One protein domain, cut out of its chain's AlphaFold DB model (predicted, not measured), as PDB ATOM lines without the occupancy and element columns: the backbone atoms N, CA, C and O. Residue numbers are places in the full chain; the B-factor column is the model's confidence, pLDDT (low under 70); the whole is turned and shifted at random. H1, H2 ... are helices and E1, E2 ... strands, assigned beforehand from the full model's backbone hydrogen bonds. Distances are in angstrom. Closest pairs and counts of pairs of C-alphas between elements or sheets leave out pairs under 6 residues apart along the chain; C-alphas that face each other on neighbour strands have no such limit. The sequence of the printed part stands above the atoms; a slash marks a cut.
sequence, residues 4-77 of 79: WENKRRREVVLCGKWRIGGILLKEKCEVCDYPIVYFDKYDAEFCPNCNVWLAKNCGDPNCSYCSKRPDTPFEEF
ATOM      1  N   TRP A   4     185.227 203.461 254.216       95.00
ATOM      2  CA  TRP A   4     184.825 203.698 255.599       95.00
ATOM      3  C   TRP A   4     183.468 203.057 255.879       95.00
ATOM      4  O   TRP A   4     182.591 203.083 255.023       95.00
ATOM      5  N   GLU A   5     183.288 202.496 257.071       96.06
ATOM      6  CA  GLU A   5     182.049 201.843 257.497       96.06
ATOM      7  C   GLU A   5     181.398 202.613 258.651       96.06
ATOM      8  O   GLU A   5     182.037 202.922 259.659       96.06
ATOM      9  N   ASN A   6     180.090 202.842 258.540       95.00
ATOM     10  CA  ASN A   6     179.229 203.283 259.623       95.00
ATOM     11  C   ASN A   6     178.381 202.120 260.146       95.00
ATOM     12  O   ASN A   6     177.255 201.892 259.695       95.00
ATOM     13  N   LYS A   7     178.877 201.434 261.176       91.88
ATOM     14  CA  LYS A   7     178.178 200.292 261.789       91.88
ATOM     15  C   LYS A   7     176.788 200.631 262.335       91.88
ATOM     16  O   LYS A   7     175.908 199.782 262.310       91.88
ATOM     17  N   ARG A   8     176.563 201.865 262.812       93.00
ATOM     18  CA  ARG A   8     175.258 202.277 263.370       93.00
ATOM     19  C   ARG A   8     174.187 202.428 262.297       93.00
ATOM     20  O   ARG A   8     173.015 202.216 262.581       93.00
ATOM     21  N   ARG A   9     174.583 202.839 261.091       93.12
ATOM     22  CA  ARG A   9     173.667 203.083 259.968       93.12
ATOM     23  C   ARG A   9     173.686 201.969 258.927       93.12
ATOM     24  O   ARG A   9     172.943 202.082 257.961       93.12
ATOM     25  N   ARG A  10     174.520 200.937 259.124       95.00
ATOM     26  CA  ARG A  10     174.773 199.873 258.144       95.00
ATOM     27  C   ARG A  10     175.086 200.478 256.769       95.00
ATOM     28  O   ARG A  10     174.423 200.209 255.777       95.00
ATOM     29  N   GLU A  11     176.048 201.398 256.762       97.31
ATOM     30  CA  GLU A  11     176.450 202.159 255.577       97.31
ATOM     31  C   GLU A  11     177.948 201.978 255.329       97.31
ATOM     32  O   GLU A  11     178.750 202.049 256.261       97.31
ATOM     33  N   VAL A  12     178.333 201.825 254.065       97.06
ATOM     34  CA  VAL A  12     179.726 201.860 253.615       97.06
ATOM     35  C   VAL A  12     179.915 203.032 252.659       97.06
ATOM     36  O   VAL A  12     179.106 203.272 251.763       97.06
ATOM     37  N   VAL A  13     181.000 203.778 252.858       95.94
ATOM     38  CA  VAL A  13     181.383 204.931 252.046       95.94
ATOM     39  C   VAL A  13     182.622 204.590 251.228       95.94
ATOM     40  O   VAL A  13     183.696 204.338 251.777       95.94
ATOM     41  N   LEU A  14     182.479 204.619 249.906       93.69
ATOM     42  CA  LEU A  14     183.512 204.302 248.923       93.69
ATOM     43  C   LEU A  14     184.085 205.591 248.327       93.69
ATOM     44  O   LEU A  14     183.345 206.508 247.958       93.69
ATOM     45  N   CYS A  15     185.414 205.684 248.252       89.94
ATOM     46  CA  CYS A  15     186.155 206.857 247.768       89.94
ATOM     47  C   CYS A  15     185.763 208.192 248.432       89.94
ATOM     48  O   CYS A  15     186.024 209.254 247.876       89.94
ATOM     49  N   GLY A  16     185.126 208.162 249.608       89.88
ATOM     50  CA  GLY A  16     184.593 209.360 250.267       89.88
ATOM     51  C   GLY A  16     183.391 210.005 249.562       89.88
ATOM     52  O   GLY A  16     182.948 211.061 250.003       89.88
ATOM     53  N   LYS A  17     182.862 209.392 248.494       91.31
ATOM     54  CA  LYS A  17     181.783 209.952 247.669       91.31
ATOM     55  C   LYS A  17     180.530 209.085 247.691       91.31
ATOM     56  O   LYS A  17     179.446 209.589 247.967       91.31
ATOM     57  N   TRP A  18     180.669 207.798 247.391       93.38
ATOM     58  CA  TRP A  18     179.523 206.914 247.193       93.38
ATOM     59  C   TRP A  18     179.130 206.262 248.508       93.38
ATOM     60  O   TRP A  18     179.972 205.663 249.173       93.38
ATOM     61  N   ARG A  19     177.861 206.402 248.888       95.00
ATOM     62  CA  ARG A  19     177.296 205.835 250.114       95.00
ATOM     63  C   ARG A  19     176.358 204.707 249.733       95.00
ATOM     64  O   ARG A  19     175.436 204.931 248.952       95.00
ATOM     65  N   ILE A  20     176.589 203.527 250.284       95.81
ATOM     66  CA  ILE A  20     175.749 202.353 250.053       95.81
ATOM     67  C   ILE A  20     175.308 201.737 251.371       95.81
ATOM     68  O   ILE A  20     176.040 201.800 252.357       95.81
ATOM     69  N   GLY A  21     174.124 201.123 251.371       96.75
ATOM     70  CA  GLY A  21     173.712 200.219 252.442       96.75
ATOM     71  C   GLY A  21     174.556 198.950 252.391       96.75
ATOM     72  O   GLY A  21     174.692 198.344 251.324       96.75
ATOM     73  N   GLY A  22     175.173 198.590 253.509       96.19
ATOM     74  CA  GLY A  22     176.091 197.469 253.559       96.19
ATOM     75  C   GLY A  22     177.008 197.455 254.771       96.19
ATOM     76  O   GLY A  22     176.930 198.307 255.659       96.19
ATOM     77  N   ILE A  23     177.909 196.476 254.778       97.38
ATOM     78  CA  ILE A  23     178.942 196.300 255.806       97.38
ATOM     79  C   ILE A  23     180.268 195.871 255.178       97.38
ATOM     80  O   ILE A  23     180.306 195.353 254.058       97.38
ATOM     81  N   LEU A  24     181.355 196.066 255.919       97.19
ATOM     82  CA  LEU A  24     182.633 195.434 255.614       97.19
ATOM     83  C   LEU A  24     182.645 194.009 256.154       97.19
ATOM     84  O   LEU A  24     182.359 193.775 257.331       97.19
ATOM     85  N   LEU A  25     183.012 193.061 255.297       96.12
ATOM     86  CA  LEU A  25     183.232 191.685 255.726       96.12
ATOM     87  C   LEU A  25     184.607 191.531 256.378       96.12
ATOM     88  O   LEU A  25     185.489 192.383 256.233       96.12
ATOM     89  N   LYS A  26     184.778 190.449 257.145       95.38
ATOM     90  CA  LYS A  26     186.069 190.136 257.778       95.38
ATOM     91  C   LYS A  26     187.061 189.617 256.739       95.38
ATOM     92  O   LYS A  26     188.266 189.811 256.876       95.38
ATOM     93  N   GLU A  27     186.529 188.959 255.722       95.50
ATOM     94  CA  GLU A  27     187.222 188.410 254.579       95.50
ATOM     95  C   GLU A  27     187.707 189.515 253.637       95.50
ATOM     96  O   GLU A  27     187.141 190.610 253.531       95.50
ATOM     97  N   LYS A  28     188.783 189.203 252.924       96.31
ATOM     98  CA  LYS A  28     189.416 190.084 251.949       96.31
ATOM     99  C   LYS A  28     189.394 189.434 250.579       96.31
ATOM    100  O   LYS A  28     189.300 188.218 250.454       96.31
ATOM    101  N   CYS A  29     189.485 190.261 249.547       96.38
ATOM    102  CA  CYS A  29     189.547 189.782 248.178       96.38
ATOM    103  C   CYS A  29     190.801 188.926 247.968       96.38
ATOM    104  O   CYS A  29     191.912 189.413 248.155       96.38
ATOM    105  N   GLU A  30     190.629 187.693 247.495       96.19
ATOM    106  CA  GLU A  30     191.734 186.757 247.234       96.19
ATOM    107  C   GLU A  30     192.708 187.253 246.147       96.19
ATOM    108  O   GLU A  30     193.851 186.815 246.088       96.19
ATOM    109  N   VAL A  31     192.271 188.194 245.299       96.50
ATOM    110  CA  VAL A  31     193.067 188.735 244.186       96.50
ATOM    111  C   VAL A  31     193.924 189.932 244.603       96.50
ATOM    112  O   VAL A  31     195.031 190.098 244.102       96.50
ATOM    113  N   CYS A  32     193.418 190.803 245.484       96.25
ATOM    114  CA  CYS A  32     194.081 192.078 245.798       96.25
ATOM    115  C   CYS A  32     194.196 192.407 247.294       96.25
ATOM    116  O   CYS A  32     194.597 193.518 247.634       96.25
ATOM    117  N   ASP A  33     193.807 191.484 248.179       96.19
ATOM    118  CA  ASP A  33     193.789 191.629 249.647       96.19
ATOM    119  C   ASP A  33     192.943 192.815 250.170       96.19
ATOM    120  O   ASP A  33     192.979 193.186 251.346       96.19
ATOM    121  N   TYR A  34     192.135 193.433 249.306       95.69
ATOM    122  CA  TYR A  34     191.319 194.585 249.672       95.69
ATOM    123  C   TYR A  34     190.039 194.154 250.416       95.69
ATOM    124  O   TYR A  34     189.478 193.107 250.073       95.69
ATOM    125  N   PRO A  35     189.541 194.945 251.394       96.50
ATOM    126  CA  PRO A  35     188.300 194.638 252.103       96.50
ATOM    127  C   PRO A  35     187.117 194.372 251.170       96.50
ATOM    128  O   PRO A  35     186.900 195.113 250.205       96.50
ATOM    129  N   ILE A  36     186.346 193.330 251.484       97.44
ATOM    130  CA  ILE A  36     185.113 192.985 250.775       97.44
ATOM    131  C   ILE A  36     183.950 193.775 251.368       97.44
ATOM    132  O   ILE A  36     183.860 193.973 252.582       97.44
ATOM    133  N   VAL A  37     183.050 194.218 250.494       97.25
ATOM    134  CA  VAL A  37     181.839 194.936 250.878       97.25
ATOM    135  C   VAL A  37     180.633 194.077 250.565       97.25
ATOM    136  O   VAL A  37     180.479 193.625 249.433       97.25
ATOM    137  N   TYR A  38     179.761 193.897 251.548       96.94
ATOM    138  CA  TYR A  38     178.426 193.363 251.324       96.94
ATOM    139  C   TYR A  38     177.472 194.516 251.006       96.94
ATOM    140  O   TYR A  38     177.396 195.473 251.776       96.94
ATOM    141  N   PHE A  39     176.774 194.445 249.872       96.12
ATOM    142  CA  PHE A  39     175.876 195.488 249.382       96.12
ATOM    143  C   PHE A  39     174.417 195.050 249.553       96.12
ATOM    144  O   PHE A  39     173.912 194.239 248.776       96.12
ATOM    145  N   ASP A  40     173.717 195.654 250.518       94.62
ATOM    146  CA  ASP A  40     172.340 195.285 250.885       94.62
ATOM    147  C   ASP A  40     171.374 195.331 249.677       94.62
ATOM    148  O   ASP A  40     170.479 194.499 249.563       94.62
ATOM    149  N   LYS A  41     171.554 196.276 248.735       93.88
ATOM    150  CA  LYS A  41     170.673 196.434 247.557       93.88
ATOM    151  C   LYS A  41     170.627 195.188 246.668       93.88
ATOM    152  O   LYS A  41     169.589 194.898 246.078       93.88
ATOM    153  N   TYR A  42     171.757 194.504 246.534       93.81
ATOM    154  CA  TYR A  42     171.917 193.371 245.626       93.81
ATOM    155  C   TYR A  42     172.075 192.044 246.357       93.81
ATOM    156  O   TYR A  42     172.260 191.034 245.682       93.81
ATOM    157  N   ASP A  43     172.010 192.067 247.694       92.62
ATOM    158  CA  ASP A  43     172.257 190.912 248.557       92.62
ATOM    159  C   ASP A  43     173.537 190.168 248.135       92.62
ATOM    160  O   ASP A  43     173.537 188.970 247.860       92.62
ATOM    161  N   ALA A  44     174.617 190.932 247.935       94.75
ATOM    162  CA  ALA A  44     175.823 190.429 247.289       94.75
ATOM    163  C   ALA A  44     177.098 191.105 247.780       94.75
ATOM    164  O   ALA A  44     177.155 192.318 248.002       94.75
ATOM    165  N   GLU A  45     178.162 190.316 247.841       96.38
ATOM    166  CA  GLU A  45     179.517 190.755 248.110       96.38
ATOM    167  C   GLU A  45     180.233 191.211 246.840       96.38
ATOM    168  O   GLU A  45     180.101 190.612 245.765       96.38
ATOM    169  N   PHE A  46     181.068 192.237 246.972       96.88
ATOM    170  CA  PHE A  46     181.955 192.680 245.906       96.88
ATOM    171  C   PHE A  46     183.291 193.193 246.435       96.88
ATOM    172  O   PHE A  46     183.410 193.663 247.571       96.88
ATOM    173  N   CYS A  47     184.309 193.137 245.578       96.81
ATOM    174  CA  CYS A  47     185.564 193.825 245.824       96.81
ATOM    175  C   CYS A  47     185.511 195.214 245.172       96.81
ATOM    176  O   CYS A  47     185.504 195.299 243.940       96.81
ATOM    177  N   PRO A  48     185.529 196.314 245.946       95.06
ATOM    178  CA  PRO A  48     185.521 197.654 245.369       95.06
ATOM    179  C   PRO A  48     186.807 197.935 244.589       95.06
ATOM    180  O   PRO A  48     186.758 198.624 243.582       95.06
ATOM    181  N   ASN A  49     187.956 197.391 245.007       95.25
ATOM    182  CA  ASN A  49     189.237 197.644 244.340       95.25
ATOM    183  C   ASN A  49     189.362 196.939 242.983       95.25
ATOM    184  O   ASN A  49     189.864 197.537 242.039       95.25
ATOM    185  N   CYS A  50     188.882 195.699 242.874       95.75
ATOM    186  CA  CYS A  50     188.824 194.979 241.600       95.75
ATOM    187  C   CYS A  50     187.605 195.365 240.751       95.75
ATOM    188  O   CYS A  50     187.577 195.039 239.571       95.75
ATOM    189  N   ASN A  51     186.606 196.033 241.341       95.12
ATOM    190  CA  ASN A  51     185.310 196.314 240.725       95.12
ATOM    191  C   ASN A  51     184.621 195.044 240.183       95.12
ATOM    192  O   ASN A  51     184.143 195.008 239.053       95.12
ATOM    193  N   VAL A  52     184.574 193.985 240.999       95.62
ATOM    194  CA  VAL A  52     183.930 192.710 240.638       95.62
ATOM    195  C   VAL A  52     183.008 192.221 241.743       95.62
ATOM    196  O   VAL A  52     183.336 192.325 242.929       95.62
ATOM    197  N   TRP A  53     181.871 191.655 241.345       95.75
ATOM    198  CA  TRP A  53     181.012 190.869 242.226       95.75
ATOM    199  C   TRP A  53     181.700 189.551 242.587       95.75
ATOM    200  O   TRP A  53     182.267 188.889 241.721       95.75
ATOM    201  N   LEU A  54     181.641 189.168 243.861       94.12
ATOM    202  CA  LEU A  54     182.148 187.878 244.340       94.12
ATOM    203  C   LEU A  54     181.027 186.833 244.386       94.12
ATOM    204  O   LEU A  54     181.254 185.660 244.097       94.12
ATOM    205  N   ALA A  55     179.801 187.272 244.678       88.06
ATOM    206  CA  ALA A  55     178.619 186.424 244.601       88.06
ATOM    207  C   ALA A  55     178.227 186.137 243.146       88.06
ATOM    208  O   ALA A  55     178.042 187.060 242.343       88.06
ATOM    209  N   LYS A  56     178.003 184.862 242.821       83.62
ATOM    210  CA  LYS A  56     177.408 184.450 241.539       83.62
ATOM    211  C   LYS A  56     175.913 184.782 241.504       83.62
ATOM    212  O   LYS A  56     175.263 184.845 242.545       83.62
ATOM    213  N   ASN A  57     175.356 184.970 240.307       83.75
ATOM    214  CA  ASN A  57     173.901 185.037 240.145       83.75
ATOM    215  C   ASN A  57     173.291 183.692 240.567       83.75
ATOM    216  O   ASN A  57     173.868 182.639 240.291       83.75
ATOM    217  N   CYS A  58     172.107 183.712 241.179       86.38
ATOM    218  CA  CYS A  58     171.434 182.486 241.618       86.38
ATOM    219  C   CYS A  58     170.846 181.648 240.465       86.38
ATOM    220  O   CYS A  58     170.324 180.565 240.702       86.38
ATOM    221  N   GLY A  59     170.923 182.137 239.223       82.50
ATOM    222  CA  GLY A  59     170.390 181.470 238.031       82.50
ATOM    223  C   GLY A  59     168.906 181.737 237.762       82.50
ATOM    224  O   GLY A  59     168.444 181.440 236.666       82.50
ATOM    225  N   ASP A  60     168.177 182.340 238.706       86.75
ATOM    226  CA  ASP A  60     166.796 182.782 238.489       86.75
ATOM    227  C   ASP A  60     166.769 184.154 237.782       86.75
ATOM    228  O   ASP A  60     167.191 185.158 238.374       86.75
ATOM    229  N   PRO A  61     166.265 184.237 236.534       83.69
ATOM    230  CA  PRO A  61     166.178 185.497 235.800       83.69
ATOM    231  C   PRO A  61     165.211 186.507 236.437       83.69
ATOM    232  O   PRO A  61     165.320 187.697 236.153       83.69
ATOM    233  N   ASN A  62     164.297 186.071 237.311       88.06
ATOM    234  CA  ASN A  62     163.308 186.932 237.967       88.06
ATOM    235  C   ASN A  62     163.711 187.358 239.389       88.06
ATOM    236  O   ASN A  62     162.942 188.034 240.073       88.06
ATOM    237  N   CYS A  63     164.909 186.993 239.857       87.56
ATOM    238  CA  CYS A  63     165.349 187.318 241.211       87.56
ATOM    239  C   CYS A  63     165.471 188.835 241.419       87.56
ATOM    240  O   CYS A  63     166.301 189.493 240.794       87.56
ATOM    241  N   SER A  64     164.701 189.395 242.354       83.69
ATOM    242  CA  SER A  64     164.644 190.840 242.636       83.69
ATOM    243  C   SER A  64     165.986 191.493 242.990       83.69
ATOM    244  O   SER A  64     166.100 192.713 242.865       83.69
ATOM    245  N   TYR A  65     166.975 190.700 243.413       86.75
ATOM    246  CA  TYR A  65     168.305 191.162 243.802       86.75
ATOM    247  C   TYR A  65     169.301 191.033 242.645       86.75
ATOM    248  O   TYR A  65     169.760 192.041 242.109       86.75
ATOM    249  N   CYS A  66     169.604 189.810 242.196       86.00
ATOM    250  CA  CYS A  66     170.665 189.604 241.209       86.00
ATOM    251  C   CYS A  66     170.257 189.931 239.763       86.00
ATOM    252  O   CYS A  66     171.139 190.260 238.977       86.00
ATOM    253  N   SER A  67     168.965 189.888 239.395       85.38
ATOM    254  CA  SER A  67     168.527 190.221 238.018       85.38
ATOM    255  C   SER A  67     168.708 191.701 237.674       85.38
ATOM    256  O   SER A  67     168.878 192.061 236.515       85.38
ATOM    257  N   LYS A  68     168.691 192.570 238.692       86.62
ATOM    258  CA  LYS A  68     168.854 194.025 238.554       86.62
ATOM    259  C   LYS A  68     170.296 194.475 238.777       86.62
ATOM    260  O   LYS A  68     170.564 195.681 238.799       86.62
ATOM    261  N   ARG A  69     171.201 193.528 239.029       91.12
ATOM    262  CA  ARG A  69     172.598 193.801 239.336       91.12
ATOM    263  C   ARG A  69     173.333 194.163 238.043       91.12
ATOM    264  O   ARG A  69     173.229 193.403 237.086       91.12
ATOM    265  N   PRO A  70     174.038 195.306 237.995       92.31
ATOM    266  CA  PRO A  70     174.869 195.643 236.843       92.31
ATOM    267  C   PRO A  70     176.030 194.653 236.690       92.31
ATOM    268  O   PRO A  70     176.357 193.931 237.640       92.31
ATOM    269  N   ASP A  71     176.691 194.669 235.535       91.25
ATOM    270  CA  ASP A  71     177.823 193.783 235.252       91.25
ATOM    271  C   ASP A  71     178.981 194.040 236.223       91.25
ATOM    272  O   ASP A  71     179.628 193.097 236.688       91.25
ATOM    273  N   THR A  72     179.186 195.303 236.622       92.88
ATOM    274  CA  THR A  72     180.142 195.651 237.684       92.88
ATOM    275  C   THR A  72     179.535 196.538 238.775       92.88
ATOM    276  O   THR A  72     178.665 197.363 238.489       92.88
ATOM    277  N   PRO A  73     180.004 196.436 240.037       92.88
ATOM    278  CA  PRO A  73     179.505 197.257 241.140       92.88
ATOM    279  C   PRO A  73     179.503 198.758 240.856       92.88
ATOM    280  O   PRO A  73     178.592 199.464 241.282       92.88
ATOM    281  N   PHE A  74     180.510 199.261 240.137       92.38
ATOM    282  CA  PHE A  74     180.673 200.698 239.937       92.38
ATOM    283  C   PHE A  74     179.730 201.296 238.901       92.38
ATOM    284  O   PHE A  74     179.460 202.492 238.973       92.38
ATOM    285  N   GLU A  75     179.165 200.500 237.995       92.62
ATOM    286  CA  GLU A  75     178.125 200.987 237.081       92.62
ATOM    287  C   GLU A  75     176.887 201.482 237.832       92.62
ATOM    288  O   GLU A  75     176.175 202.350 237.340       92.62
ATOM    289  N   GLU A  76     176.648 200.998 239.052       91.06
ATOM    290  CA  GLU A  76     175.585 201.534 239.900       91.06
ATOM    291  C   GLU A  76     175.871 202.963 240.390       91.06
ATOM    292  O   GLU A  76     174.943 203.704 240.703       91.06
ATOM    293  N   PHE A  77     177.138 203.375 240.443       87.25
ATOM    294  CA  PHE A  77     177.560 204.668 240.988       87.25
ATOM    295  C   PHE A  77     177.722 205.777 239.946       87.25
ATOM    296  O   PHE A  77     177.951 206.932 240.324       87.25
TER     297      PHE A  77
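Overview. This is residues 4 to 77 of the 79 residues of an uncharacterized protein of Firmicutes bacterium ADurb.Bin419 (UniProt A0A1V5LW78). A strongly twisted, five-stranded antiparallel sheet winds along the chain as a meander, each strand the antiparallel neighbour of the one before, and its long strand E3 bends sharply between E2 and E4. From edge strand E5 a long loop, residues 48 to 72, runs out to the end of the longest axis away from E1 and returns to the short final helix H1, which is on the sheet. The printed part has 74 residues with E1, E2, E3, E4, E5 and H1 along the chain; the sheet order is E1 - E2 - E3 - E4 - E5. The class is mostly strand, with under half of the residues in named elements. The whole is compact, with a radius of gyration of the C-alphas of 12.0 A and spans of 33 by 28 by 21 A.

Arrangement. E3, residues 18 to 28, bends by 90 degrees at residue 21. It forms a hairpin with E2, residues 11 to 14, where N 12 and O 20 are 2.9 A apart, and another with E4, residues 35 to 39, where N 25 and O 36 are 3.0 A apart. The pairing is staggered: residues 18 to 21 pair with E2, 22 to 28 with E4. E1, residues 4 to 6, forms a hairpin with E2, with N 6 and O 11 at 2.8 A. E5, residues 44 to 47, forms one with E4, with N 46 and O 37 at 2.9 A; its residues 46 to 47 also pair antiparallel with 52 to 53. E1 and E5 are apart. H1, residues 73 to 77, is on the sheet at a height of 8.6 A, only just over none of the strands, as 2 of its 5 C-alphas fall on E3. The closest C-alphas of H1 and E3 are those of Phe 77 and Trp 18, 6.9 A apart. In H1, 0 of 1 O i to N i+4 pairs and 2 of 2 O i to N i+3 pairs are within hydrogen-bond range.

Along the chain. E1 begins at C-alpha 4, (184.825, 203.698, 255.599). E3 measures 20.1 A, E4 12.7 A and E5 10.4 A from first to last C-alpha. H1 ends at C-alpha 77, (177.560, 204.668, 240.988).

Size, cuts and confidence. The C-alphas of Gly 16 and Asp 60 are the two farthest apart, 34.1 A. The link from E5 to H1 is long, with 25 residues. The printed part has no cut; its mean pLDDT is 93.0, and no printed residue is under 70.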